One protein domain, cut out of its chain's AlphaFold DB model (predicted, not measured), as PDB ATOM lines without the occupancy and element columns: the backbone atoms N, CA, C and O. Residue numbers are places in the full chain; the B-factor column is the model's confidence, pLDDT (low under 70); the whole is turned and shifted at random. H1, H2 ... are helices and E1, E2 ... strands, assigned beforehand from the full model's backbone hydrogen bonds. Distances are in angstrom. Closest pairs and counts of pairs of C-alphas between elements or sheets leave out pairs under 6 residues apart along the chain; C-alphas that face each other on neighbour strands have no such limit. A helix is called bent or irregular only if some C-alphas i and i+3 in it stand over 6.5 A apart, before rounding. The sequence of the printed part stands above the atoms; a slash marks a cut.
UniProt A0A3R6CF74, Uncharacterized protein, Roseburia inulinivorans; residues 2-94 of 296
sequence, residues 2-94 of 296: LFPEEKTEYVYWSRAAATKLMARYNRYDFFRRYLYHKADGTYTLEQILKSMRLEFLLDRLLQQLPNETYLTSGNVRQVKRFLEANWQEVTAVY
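This is residues 2 to 94 of the 296 residues of an uncharacterized protein of Roseburia inulinivorans (UniProt A0A3R6CF74). A long tail, residues 2 to 14, sticks out from a compact body in which H2, H3, H4 and H5 stand in a rough ring of short helices, with the small sheet of E1 and E2 at one end of the ring and H6 at the other. H1, where the tail reaches the body, makes a helical hairpin with H2, and H3 makes a second one with H4. The printed part has 93 residues, in the order H1, H2, E1, H3, H4, E2, H5, H6; the class is mostly helix, and the two-strand sheet, E1 - E2, is antiparallel. The whole is loose, with a radius of gyration of the C-alphas of 16.3 A and spans of 60 by 27 by 19 A; the tail makes the length.

Start at the tail, which stands free, and go on to H1, residues 15 to 21. It touches H2, residues 27 to 34, opposite ways at a steep tilt of 43 degrees; their closest C-alphas are Thr 19 and Phe 30, 5.6 A apart. Next look at E1, residues 40 to 44, and its antiparallel neighbour E2, residues 70 to 72: N 41 and O 71 are 3.0 A apart, N 71 and O 43 2.9 A, both within hydrogen-bond range. H3, residues 45 to 52, only just touches H2, with 3 pairs of C-alphas within 8 A, the closest being Tyr 34 and Ile 48 at 6.8 A. H3 touches H4, residues 55 to 64, closest at the C-alphas of Leu 49 and Glu 55, 5.3 A, at a tilt of 35.2 degrees, only just steep. H5, residues 76 to 85, is close but not clearly touching H4, with the C-alphas of Leu 61 and Phe 82 closest at 7.0 A. H5 is apart from H3. H6, residues 87 to 92, touches no helix. In H1, H2, H3, H5 and H6 every O i to N i+4 pair is within hydrogen-bond range; in H4 3 of 6 are.

Find C-alpha 15 at (49.489, -5.995, 20.576), where H1 begins. H4 runs 15.2 A from C-alpha 55 to C-alpha 64 and is irregular: C-alphas 56 and 59 are 7.3 A apart. H5 runs 14.3 A from C-alpha 76 at (35.387, 4.196, 8.407). H1, H2, E1, H3, E2 and H6 measure 9.9, 10.6, 10.4, 10.7, 6.2 and 8.4 A. H6 ends at C-alpha 92, (32.294, -3.564, 29.006).

The C-alphas of Glu 5 and Asn 67, the two farthest apart, are 60.4 A from each other. Without residues 2 to 14 the body spans 32 by 22 by 18 A. The printed part has no cut, and its links between named elements are tight. Look for low confidence at residues 2 to 4, with pLDDT under 70; the mean of the printed part is 94.0.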
ATOM      1  N   LEU A   2      71.920 -15.377  29.501       50.94
ATOM      2  CA  LEU A   2      72.802 -14.190  29.512       50.94
ATOM      3  C   LEU A   2      72.707 -13.365  30.811       50.94
ATOM      4  O   LEU A   2      73.694 -12.747  31.187       50.94
ATOM      5  N   PHE A   3      71.582 -13.435  31.530       66.38
ATOM      6  CA  PHE A   3      71.375 -12.764  32.825       66.38
ATOM      7  C   PHE A   3      70.886 -13.773  33.877       66.38
ATOM      8  O   PHE A   3      69.711 -13.780  34.228       66.38
ATOM      9  N   PRO A   4      71.749 -14.701  34.322       65.44
ATOM     10  CA  PRO A   4      71.346 -15.803  35.200       65.44
ATOM     11  C   PRO A   4      70.978 -15.357  36.622       65.44
ATOM     12  O   PRO A   4      70.351 -16.122  37.348       65.44
ATOM     13  N   GLU A   5      71.379 -14.149  37.019       76.25
ATOM     14  CA  GLU A   5      71.095 -13.571  38.339       76.25
ATOM     15  C   GLU A   5      69.720 -12.889  38.401       76.25
ATOM     16  O   GLU A   5      69.192 -12.655  39.485       76.25
ATOM     17  N   GLU A   6      69.115 -12.612  37.245       80.31
ATOM     18  CA  GLU A   6      67.815 -11.960  37.146       80.31
ATOM     19  C   GLU A   6      66.688 -12.994  37.066       80.31
ATOM     20  O   GLU A   6      66.782 -14.006  36.360       80.31
ATOM     21  N   LYS A   7      65.567 -12.718  37.742       85.38
ATOM     22  CA  LYS A   7      64.346 -13.517  37.584       85.38
ATOM     23  C   LYS A   7      63.740 -13.217  36.211       85.38
ATOM     24  O   LYS A   7      63.012 -12.242  36.045       85.38
ATOM     25  N   THR A   8      64.041 -14.063  35.231       89.00
ATOM     26  CA  THR A   8      63.536 -13.938  33.859       89.00
ATOM     27  C   THR A   8      62.405 -14.927  33.595       89.00
ATOM     28  O   THR A   8      62.463 -16.089  33.997       89.00
ATOM     29  N   GLU A   9      61.354 -14.464  32.920       89.81
ATOM     30  CA  GLU A   9      60.192 -15.274  32.560       89.81
ATOM     31  C   GLU A   9      59.641 -14.805  31.208       89.81
ATOM     32  O   GLU A   9      59.600 -13.606  30.928       89.81
ATOM     33  N   TYR A  10      59.217 -15.749  30.364       89.81
ATOM     34  CA  TYR A  10      58.430 -15.425  29.175       89.81
ATOM     35  C   TYR A  10      56.986 -15.174  29.591       89.81
ATOM     36  O   TYR A  10      56.347 -16.045  30.178       89.81
ATOM     37  N   VAL A  11      56.470 -13.992  29.260       93.69
ATOM     38  CA  VAL A  11      55.132 -13.564  29.671       93.69
ATOM     39  C   VAL A  11      54.190 -13.445  28.483       93.69
ATOM     40  O   VAL A  11      54.594 -13.072  27.380       93.69
ATOM     41  N   TYR A  12      52.910 -13.731  28.708       95.31
ATOM     42  CA  TYR A  12      51.880 -13.541  27.701       95.31
ATOM     43  C   TYR A  12      51.517 -12.064  27.590       95.31
ATOM     44  O   TYR A  12      50.933 -11.448  28.486       95.31
ATOM     45  N   TRP A  13      51.871 -11.488  26.450       95.56
ATOM     46  CA  TRP A  13      51.492 -10.143  26.069       95.56
ATOM     47  C   TRP A  13      51.463 -10.047  24.555       95.56
ATOM     48  O   TRP A  13      52.299 -10.629  23.869       95.56
ATOM     49  N   SER A  14      50.499  -9.312  24.017       93.06
ATOM     50  CA  SER A  14      50.446  -9.058  22.586       93.06
ATOM     51  C   SER A  14      49.859  -7.694  22.302       93.06
ATOM     52  O   SER A  14      49.192  -7.074  23.132       93.06
ATOM     53  N   ARG A  15      50.081  -7.232  21.075       90.62
ATOM     54  CA  ARG A  15      49.489  -5.995  20.576       90.62
ATOM     55  C   ARG A  15      47.957  -6.048  20.584       90.62
ATOM     56  O   ARG A  15      47.335  -5.038  20.901       90.62
ATOM     57  N   ALA A  16      47.362  -7.201  20.276       91.69
ATOM     58  CA  ALA A  16      45.914  -7.395  20.323       91.69
ATOM     59  C   ALA A  16      45.381  -7.252  21.759       91.69
ATOM     60  O   ALA A  16      44.483  -6.444  22.004       91.69
ATOM     61  N   ALA A  17      46.000  -7.944  22.723       94.94
ATOM     62  CA  ALA A  17      45.649  -7.828  24.138       94.94
ATOM     63  C   ALA A  17      45.812  -6.383  24.642       94.94
ATOM     64  O   ALA A  17      44.879  -5.816  25.210       94.94
ATOM     65  N   ALA A  18      46.949  -5.741  24.347       96.06
ATOM     66  CA  ALA A  18      47.208  -4.353  24.722       96.06
ATOM     67  C   ALA A  18      46.138  -3.396  24.175       96.06
ATOM     68  O   ALA A  18      45.641  -2.547  24.910       96.06
ATOM     69  N   THR A  19      45.749  -3.553  22.905       95.38
ATOM     70  CA  THR A  19      44.765  -2.673  22.252       95.38
ATOM     71  C   THR A  19      43.389  -2.793  22.906       95.38
ATOM     72  O   THR A  19      42.770  -1.772  23.203       95.38
ATOM     73  N   LYS A  20      42.922  -4.020  23.181       95.94
ATOM     74  CA  LYS A  20      41.638  -4.270  23.856       95.94
ATOM     75  C   LYS A  20      41.636  -3.755  25.294       95.94
ATOM     76  O   LYS A  20      40.765  -2.978  25.676       95.94
ATOM     77  N   LEU A  21      42.649  -4.124  26.076       97.44
ATOM     78  CA  LEU A  21      42.745  -3.759  27.492       97.44
ATOM     79  C   LEU A  21      42.924  -2.251  27.702       97.44
ATOM     80  O   LEU A  21      42.434  -1.693  28.684       97.44
ATOM     81  N   MET A  22      43.561  -1.566  26.749       97.81
ATOM     82  CA  MET A  22      43.695  -0.110  26.755       97.81
ATOM     83  C   MET A  22      42.529   0.625  26.098       97.81
ATOM     84  O   MET A  22      42.578   1.852  26.060       97.81
ATOM     85  N   ALA A  23      41.473  -0.046  25.617       97.12
ATOM     86  CA  ALA A  23      40.399   0.604  24.860       97.12
ATOM     87  C   ALA A  23      39.849   1.848  25.580       97.12
ATOM     88  O   ALA A  23      39.784   2.920  24.981       97.12
ATOM     89  N   ARG A  24      39.561   1.744  26.889       96.50
ATOM     90  CA  ARG A  24      39.062   2.855  27.731       96.50
ATOM     91  C   ARG A  24      40.027   4.038  27.851       96.50
ATOM     92  O   ARG A  24      39.570   5.165  28.021       96.50
ATOM     93  N   TYR A  25      41.330   3.790  27.769       96.62
ATOM     94  CA  TYR A  25      42.380   4.745  28.136       96.62
ATOM     95  C   TYR A  25      43.143   5.292  26.925       96.62
ATOM     96  O   TYR A  25      43.700   6.383  26.986       96.62
ATOM     97  N   ASN A  26      43.140   4.568  25.805       95.19
ATOM     98  CA  ASN A  26      43.765   4.967  24.550       95.19
ATOM     99  C   ASN A  26      42.850   4.664  23.358       95.19
ATOM    100  O   ASN A  26      43.127   3.843  22.482       95.19
ATOM    101  N   ARG A  27      41.728   5.379  23.328       95.25
ATOM    102  CA  ARG A  27      40.704   5.261  22.287       95.25
ATOM    103  C   ARG A  27      41.220   5.604  20.887       95.25
ATOM    104  O   ARG A  27      40.737   5.049  19.901       95.25
ATOM    105  N   TYR A  28      42.191   6.513  20.799       93.19
ATOM    106  CA  TYR A  28      42.845   6.854  19.539       93.19
ATOM    107  C   TYR A  28      43.537   5.627  18.937       93.19
ATOM    108  O   TYR A  28      43.235   5.258  17.802       93.19
ATOM    109  N   ASP A  29      44.396   4.954  19.708       92.31
ATOM    110  CA  ASP A  29      45.124   3.776  19.232       92.31
ATOM    111  C   ASP A  29      44.181   2.598  18.944       92.31
ATOM    112  O   ASP A  29      44.347   1.910  17.936       92.31
ATOM    113  N   PHE A  30      43.132   2.434  19.758       96.00
ATOM    114  CA  PHE A  30      42.080   1.438  19.541       96.00
ATOM    115  C   PHE A  30      41.448   1.557  18.147       96.00
ATOM    116  O   PHE A  30      41.470   0.605  17.364       96.00
ATOM    117  N   PHE A  31      40.936   2.740  17.784       96.88
ATOM    118  CA  PHE A  31      40.338   2.942  16.461       96.88
ATOM    119  C   PHE A  31      41.370   2.958  15.339       96.88
ATOM    120  O   PHE A  31      41.083   2.484  14.240       96.88
ATOM    121  N   ARG A  32      42.573   3.486  15.585       93.12
ATOM    122  CA  ARG A  32      43.652   3.483  14.594       93.12
ATOM    123  C   ARG A  32      43.960   2.061  14.121       93.12
ATOM    124  O   ARG A  32      43.971   1.812  12.918       93.12
ATOM    125  N   ARG A  33      44.137   1.133  15.064       92.06
ATOM    126  CA  ARG A  33      44.504  -0.263  14.794       92.06
ATOM    127  C   ARG A  33      43.363  -1.093  14.220       92.06
ATOM    128  O   ARG A  33      43.582  -1.812  13.250       92.06
ATOM    129  N   TYR A  34      42.169  -1.001  14.803       95.19
ATOM    130  CA  TYR A  34      41.043  -1.833  14.372       95.19
ATOM    131  C   TYR A  34      40.312  -1.294  13.148       95.19
ATOM    132  O   TYR A  34      39.743  -2.085  12.404       95.19
ATOM    133  N   LEU A  35      40.326   0.023  12.924       95.88
ATOM    134  CA  LEU A  35      39.595   0.636  11.820       95.88
ATOM    135  C   LEU A  35      40.532   1.215  10.763       95.88
ATOM    136  O   LEU A  35      40.566   0.734   9.638       95.88
ATOM    137  N   TYR A  36      41.306   2.248  11.097       94.50
ATOM    138  CA  TYR A  36      41.997   3.045  10.074       94.50
ATOM    139  C   TYR A  36      43.082   2.272   9.323       94.50
ATOM    140  O   TYR A  36      43.211   2.445   8.116       94.50
ATOM    141  N   HIS A  37      43.816   1.386   9.998       91.12
ATOM    142  CA  HIS A  37      44.796   0.514   9.344       91.12
ATOM    143  C   HIS A  37      44.159  -0.561   8.450       91.12
ATOM    144  O   HIS A  37      44.857  -1.149   7.633       91.12
ATOM    145  N   LYS A  38      42.857  -0.828   8.610       93.44
ATOM    146  CA  LYS A  38      42.114  -1.889   7.913       93.44
ATOM    147  C   LYS A  38      41.047  -1.337   6.953       93.44
ATOM    148  O   LYS A  38      40.230  -2.091   6.438       93.44
ATOM    149  N   ALA A  39      41.023  -0.021   6.724       94.62
ATOM    150  CA  ALA A  39      40.024   0.669   5.904       94.62
ATOM    151  C   ALA A  39      40.383   0.690   4.402       94.62
ATOM    152  O   ALA A  39      40.153   1.684   3.711       94.62
ATOM    153  N   ASP A  40      40.967  -0.398   3.906       93.62
ATOM    154  CA  ASP A  40      41.420  -0.576   2.523       93.62
ATOM    155  C   ASP A  40      40.442  -1.403   1.666       93.62
ATOM    156  O   ASP A  40      40.670  -1.583   0.472       93.62
ATOM    157  N   GLY A  41      39.328  -1.862   2.249       93.50
ATOM    158  CA  GLY A  41      38.330  -2.703   1.589       93.50
ATOM    159  C   GLY A  41      38.613  -4.204   1.664       93.50
ATOM    160  O   GLY A  41      37.821  -4.979   1.139       93.50
ATOM    161  N   THR A  42      39.692  -4.633   2.326       95.44
ATOM    162  CA  THR A  42      40.062  -6.056   2.423       95.44
ATOM    163  C   THR A  42      39.183  -6.825   3.411       95.44
ATOM    164  O   THR A  42      38.891  -8.001   3.200       95.44
ATOM    165  N   TYR A  43      38.748  -6.171   4.491       96.38
ATOM    166  CA  TYR A  43      38.022  -6.811   5.590       96.38
ATOM    167  C   TYR A  43      36.540  -6.441   5.592       96.38
ATOM    168  O   TYR A  43      36.174  -5.274   5.410       96.38
ATOM    169  N   THR A  44      35.677  -7.422   5.860       97.50
ATOM    170  CA  THR A  44      34.247  -7.172   6.082       97.50
ATOM    171  C   THR A  44      34.003  -6.495   7.431       97.50
ATOM    172  O   THR A  44      34.790  -6.648   8.367       97.50
ATOM    173  N   LEU A  45      32.886  -5.774   7.573       97.75
ATOM    174  CA  LEU A  45      32.481  -5.193   8.861       97.75
ATOM    175  C   LEU A  45      32.340  -6.268   9.953       97.75
ATOM    176  O   LEU A  45      32.739  -6.041  11.092       97.75
ATOM    177  N   GLU A  46      31.851  -7.455   9.590       97.50
ATOM    178  CA  GLU A  46      31.790  -8.622  10.476       97.50
ATOM    179  C   GLU A  46      33.185  -9.055  10.947       97.50
ATOM    180  O   GLU A  46      33.402  -9.215  12.145       97.50
ATOM    181  N   GLN A  47      34.155  -9.196  10.036       96.44
ATOM    182  CA  GLN A  47      35.530  -9.568  10.392       96.44
ATOM    183  C   GLN A  47      36.186  -8.525  11.304       96.44
ATOM    184  O   GLN A  47      36.890  -8.888  12.249       96.44
ATOM    185  N   ILE A  48      35.933  -7.237  11.053       96.44
ATOM    186  CA  ILE A  48      36.414  -6.147  11.904       96.44
ATOM    187  C   ILE A  48      35.822  -6.271  13.309       96.44
ATOM    188  O   ILE A  48      36.588  -6.372  14.266       96.44
ATOM    189  N   LEU A  49      34.494  -6.343  13.443       97.12
ATOM    190  CA  LEU A  49      33.843  -6.475  14.750       97.12
ATOM    191  C   LEU A  49      34.261  -7.756  15.475       97.12
ATOM    192  O   LEU A  49      34.531  -7.705  16.671       97.12
ATOM    193  N   LYS A  50      34.424  -8.870  14.758       94.94
ATOM    194  CA  LYS A  50      34.947 -10.123  15.312       94.94
ATOM    195  C   LYS A  50      36.357  -9.971  15.876       94.94
ATOM    196  O   LYS A  50      36.621 -10.405  16.992       94.94
ATOM    197  N   SER A  51      37.257  -9.291  15.163       92.06
ATOM    198  CA  SER A  51      38.612  -9.016  15.676       92.06
ATOM    199  C   SER A  51      38.614  -8.132  16.935       92.06
ATOM    200  O   SER A  51      39.551  -8.179  17.730       92.06
ATOM    201  N   MET A  52      37.541  -7.362  17.134       94.81
ATOM    202  CA  MET A  52      37.310  -6.523  18.311       94.81
ATOM    203  C   MET A  52      36.513  -7.241  19.412       94.81
ATOM    204  O   MET A  52      36.394  -6.697  20.500       94.81
ATOM    205  N   ARG A  53      35.967  -8.441  19.174       94.31
ATOM    206  CA  ARG A  53      34.991  -9.115  20.060       94.31
ATOM    207  C   ARG A  53      33.683  -8.332  20.256       94.31
ATOM    208  O   ARG A  53      33.145  -8.243  21.360       94.31
ATOM    209  N   LEU A  54      33.208  -7.702  19.184       97.06
ATOM    210  CA  LEU A  54      32.027  -6.835  19.152       97.06
ATOM    211  C   LEU A  54      30.944  -7.343  18.186       97.06
ATOM    212  O   LEU A  54      30.148  -6.555  17.681       97.06
ATOM    213  N   GLU A  55      30.904  -8.644  17.905       97.12
ATOM    214  CA  GLU A  55      29.973  -9.266  16.953       97.12
ATOM    215  C   GLU A  55      28.504  -8.976  17.293       97.12
ATOM    216  O   GLU A  55      27.685  -8.789  16.398       97.12
ATOM    217  N   PHE A  56      28.180  -8.840  18.582       97.25
ATOM    218  CA  PHE A  56      26.839  -8.495  19.064       97.25
ATOM    219  C   PHE A  56      26.339  -7.115  18.590       97.25
ATOM    220  O   PHE A  56      25.145  -6.829  18.676       97.25
ATOM    221  N   LEU A  57      27.228  -6.248  18.090       97.69
ATOM    222  CA  LEU A  57      26.869  -4.950  17.519       97.69
ATOM    223  C   LEU A  57      26.622  -4.995  16.004       97.69
ATOM    224  O   LEU A  57      26.207  -3.977  15.444       97.69
ATOM    225  N   LEU A  58      26.869  -6.127  15.335       97.44
ATOM    226  CA  LEU A  58      26.840  -6.223  13.874       97.44
ATOM    227  C   LEU A  58      25.472  -5.854  13.293       97.44
ATOM    228  O   LEU A  58      25.402  -4.974  12.438       97.44
ATOM    229  N   ASP A  59      24.389  -6.442  13.800       97.06
ATOM    230  CA  ASP A  59      23.037  -6.175  13.289       97.06
ATOM    231  C   ASP A  59      22.663  -4.692  13.414       97.06
ATOM    232  O   ASP A  59      22.118  -4.088  12.489       97.06
ATOM    233  N   ARG A  60      23.019  -4.065  14.543       97.81
ATOM    234  CA  ARG A  60      22.781  -2.635  14.795       97.81
ATOM    235  C   ARG A  60      23.628  -1.744  13.883       97.81
ATOM    236  O   ARG A  60      23.162  -0.678  13.481       97.81
ATOM    237  N   LEU A  61      24.851  -2.161  13.557       97.50
ATOM    238  CA  LEU A  61      25.712  -1.455  12.609       97.50
ATOM    239  C   LEU A  61      25.145  -1.544  11.186       97.50
ATOM    240  O   LEU A  61      25.036  -0.521  10.512       97.50
ATOM    241  N   LEU A  62      24.732  -2.737  10.750       95.81
ATOM    242  CA  LEU A  62      24.166  -2.963   9.417       95.81
ATOM    243  C   LEU A  62      22.811  -2.271   9.233       95.81
ATOM    244  O   LEU A  62      22.507  -1.820   8.137       95.81
ATOM    245  N   GLN A  63      22.024  -2.069  10.292       96.00
ATOM    246  CA  GLN A  63      20.827  -1.218  10.219       96.00
ATOM    247  C   GLN A  63      21.152   0.248   9.878       96.00
ATOM    248  O   GLN A  63      20.354   0.911   9.218       96.00
ATOM    249  N   GLN A  64      22.309   0.763  10.307       94.62
ATOM    250  CA  GLN A  64      22.752   2.127   9.983       94.62
ATOM    251  C   GLN A  64      23.497   2.206   8.646       94.62
ATOM    252  O   GLN A  64      23.502   3.259   8.010       94.62
ATOM    253  N   LEU A  65      24.119   1.104   8.225       93.62
ATOM    254  CA  LEU A  65      24.912   0.988   7.003       93.62
ATOM    255  C   LEU A  65      24.447  -0.215   6.151       93.62
ATOM    256  O   LEU A  65      25.236  -1.125   5.898       93.62
ATOM    257  N   PRO A  66      23.183  -0.245   5.683       89.69
ATOM    258  CA  PRO A  66      22.571  -1.450   5.106       89.69
ATOM    259  C   PRO A  66      23.180  -1.912   3.779       89.69
ATOM    260  O   PRO A  66      22.991  -3.060   3.390       89.69
ATOM    261  N   ASN A  67      23.916  -1.037   3.090       91.69
ATOM    262  CA  ASN A  67      24.540  -1.331   1.798       91.69
ATOM    263  C   ASN A  67      26.062  -1.537   1.901       91.69
ATOM    264  O   ASN A  67      26.737  -1.622   0.877       91.69
ATOM    265  N   GLU A  68      26.617  -1.571   3.114       92.81
ATOM    266  CA  GLU A  68      28.059  -1.653   3.342       92.81
ATOM    267  C   GLU A  68      28.444  -3.046   3.849       92.81
ATOM    268  O   GLU A  68      28.035  -3.464   4.930       92.81
ATOM    269  N   THR A  69      29.281  -3.755   3.092       95.00
ATOM    270  CA  THR A  69      29.824  -5.064   3.503       95.00
ATOM    271  C   THR A  69      31.250  -4.948   4.039       95.00
ATOM    272  O   THR A  69      31.622  -5.641   4.987       95.00
ATOM    273  N   TYR A  70      32.061  -4.073   3.439       97.69
ATOM    274  CA  TYR A  70      33.500  -3.952   3.687       97.69
ATOM    275  C   TYR A  70      33.840  -2.662   4.422       97.69
ATOM    276  O   TYR A  70      33.200  -1.637   4.203       97.69
ATOM    277  N   LEU A  71      34.880  -2.680   5.257       97.75
ATOM    278  CA  LEU A  71      35.419  -1.458   5.847       97.75
ATOM    279  C   LEU A  71      36.287  -0.723   4.818       97.75
ATOM    280  O   LEU A  71      37.276  -1.260   4.326       97.75
ATOM    281  N   THR A  72      35.948   0.529   4.523       97.38
ATOM    282  CA  THR A  72      36.639   1.346   3.517       97.38
ATOM    283  C   THR A  72      36.948   2.743   4.044       97.38
ATOM    284  O   THR A  72      36.345   3.226   5.007       97.38
ATOM    285  N   SER A  73      37.848   3.457   3.369       96.25
ATOM    286  CA  SER A  73      38.138   4.868   3.654       96.25
ATOM    287  C   SER A  73      36.896   5.773   3.553       96.25
ATOM    288  O   SER A  73      36.836   6.811   4.220       96.25
ATOM    289  N   GLY A  74      35.881   5.364   2.778       96.50
ATOM    290  CA  GLY A  74      34.603   6.062   2.636       96.50
ATOM    291  C   GLY A  74      33.672   5.913   3.845       96.50
ATOM    292  O   GLY A  74      33.007   6.881   4.225       96.50
ATOM    293  N   ASN A  75      33.653   4.744   4.497       97.12
ATOM    294  CA  ASN A  75      32.709   4.439   5.581       97.12
ATOM    295  C   ASN A  75      33.338   4.383   6.991       97.12
ATOM    296  O   ASN A  75      32.609   4.488   7.979       97.12
ATOM    297  N   VAL A  76      34.671   4.343   7.120       98.00
ATOM    298  CA  VAL A  76      35.387   4.196   8.407       98.00
ATOM    299  C   VAL A  76      34.965   5.212   9.477       98.00
ATOM    300  O   VAL A  76      34.843   4.879  10.656       98.00
ATOM    301  N   ARG A  77      34.677   6.460   9.082       97.81
ATOM    302  CA  ARG A  77      34.207   7.503  10.011       97.81
ATOM    303  C   ARG A  77      32.807   7.217  10.557       97.81
ATOM    304  O   ARG A  77      32.526   7.598  11.690       97.81
ATOM    305  N   GLN A  78      31.941   6.582   9.772       97.88
ATOM    306  CA  GLN A  78      30.586   6.214  10.191       97.88
ATOM    307  C   GLN A  78      30.638   5.043  11.175       97.88
ATOM    308  O   GLN A  78      30.064   5.136  12.256       97.88
ATOM    309  N   VAL A  79      31.442   4.018  10.869       98.06
ATOM    310  CA  VAL A  79      31.700   2.885  11.776       98.06
ATOM    311  C   VAL A  79      32.279   3.372  13.108       98.06
ATOM    312  O   VAL A  79      31.786   3.007  14.173       98.06
ATOM    313  N   LYS A  80      33.269   4.276  13.070       98.31
ATOM    314  CA  LYS A  80      33.820   4.901  14.281       98.31
ATOM    315  C   LYS A  80      32.738   5.607  15.102       98.31
ATOM    316  O   LYS A  80      32.652   5.368  16.301       98.31
ATOM    317  N   ARG A  81      31.903   6.448  14.478       98.25
ATOM    318  CA  ARG A  81      30.819   7.169  15.175       98.25
ATOM    319  C   ARG A  81      29.819   6.215  15.825       98.25
ATOM    320  O   ARG A  81      29.414   6.457  16.956       98.25
ATOM    321  N   PHE A  82      29.461   5.130  15.142       98.38
ATOM    322  CA  PHE A  82      28.598   4.093  15.700       98.38
ATOM    323  C   PHE A  82      29.218   3.449  16.950       98.38
ATOM    324  O   PHE A  82      28.565   3.353  17.987       98.38
ATOM    325  N   LEU A  83      30.494   3.060  16.896       98.25
ATOM    326  CA  LEU A  83      31.188   2.479  18.051       98.25
ATOM    327  C   LEU A  83      31.366   3.489  19.192       98.25
ATOM    328  O   LEU A  83      31.309   3.126  20.365       98.25
ATOM    329  N   GLU A  84      31.557   4.771  18.872       97.94
ATOM    330  CA  GLU A  84      31.616   5.838  19.870       97.94
ATOM    331  C   GLU A  84      30.275   6.066  20.568       97.94
ATOM    332  O   GLU A  84      30.270   6.299  21.777       97.94
ATOM    333  N   ALA A  85      29.163   5.951  19.839       98.19
ATOM    334  CA  ALA A  85      27.817   6.036  20.399       98.19
ATOM    335  C   ALA A  85      27.485   4.850  21.325       98.19
ATOM    336  O   ALA A  85      26.714   5.014  22.264       98.19
ATOM    337  N   ASN A  86      28.108   3.687  21.108       97.94
ATOM    338  CA  ASN A  86      27.907   2.463  21.897       97.94
ATOM    339  C   ASN A  86      29.089   2.150  22.827       97.94
ATOM    340  O   ASN A  86      29.338   1.003  23.190       97.94
ATOM    341  N   TRP A  87      29.866   3.162  23.209       97.94
ATOM    342  CA  TRP A  87      31.171   2.941  23.832       97.94
ATOM    343  C   TRP A  87      31.153   2.203  25.164       97.94
ATOM    344  O   TRP A  87      32.094   1.480  25.498       97.94
ATOM    345  N   GLN A  88      30.097   2.409  25.946       97.31
ATOM    346  CA  GLN A  88      29.943   1.712  27.212       97.31
ATOM    347  C   GLN A  88      29.858   0.201  26.975       97.31
ATOM    348  O   GLN A  88      30.598  -0.544  27.610       97.31
ATOM    349  N   GLU A  89      29.062  -0.233  25.993       97.50
ATOM    350  CA  GLU A  89      28.981  -1.635  25.565       97.50
ATOM    351  C   GLU A  89      30.330  -2.123  25.014       97.50
ATOM    352  O   GLU A  89      30.824  -3.172  25.421       97.50
ATOM    353  N   VAL A  90      30.979  -1.317  24.161       97.19
ATOM    354  CA  VAL A  90      32.284  -1.647  23.557       97.19
ATOM    355  C   VAL A  90      33.365  -1.903  24.599       97.19
ATOM    356  O   VAL A  90      34.228  -2.744  24.390       97.19
ATOM    357  N   THR A  91      33.373  -1.165  25.705       96.62
ATOM    358  CA  THR A  91      34.423  -1.335  26.714       96.62
ATOM    359  C   THR A  91      34.053  -2.324  27.809       96.62
ATOM    360  O   THR A  91      34.954  -2.854  28.450       96.62
ATOM    361  N   ALA A  92      32.761  -2.583  28.030       96.69
ATOM    362  CA  ALA A  92      32.294  -3.564  29.006       96.69
ATOM    363  C   ALA A  92      32.747  -4.989  28.656       96.69
ATOM    364  O   ALA A  92      33.104  -5.756  29.548       96.69
ATOM    365  N   VAL A  93      32.822  -5.335  27.365       95.44
ATOM    366  CA  VAL A  93      33.254  -6.681  26.945       95.44
ATOM    367  C   VAL A  93      34.686  -7.034  27.351       95.44
ATOM    368  O   VAL A  93      35.016  -8.211  27.456       95.44
ATOM    369  N   TYR A  94      35.534  -6.039  27.628       96.50
ATOM    370  CA  TYR A  94      36.924  -6.265  28.030       96.50
ATOM    371  C   TYR A  94      37.125  -6.308  29.547       96.50
ATOM    372  O   TYR A  94      38.245  -6.549  29.991       96.50
TER     373      TYR A  94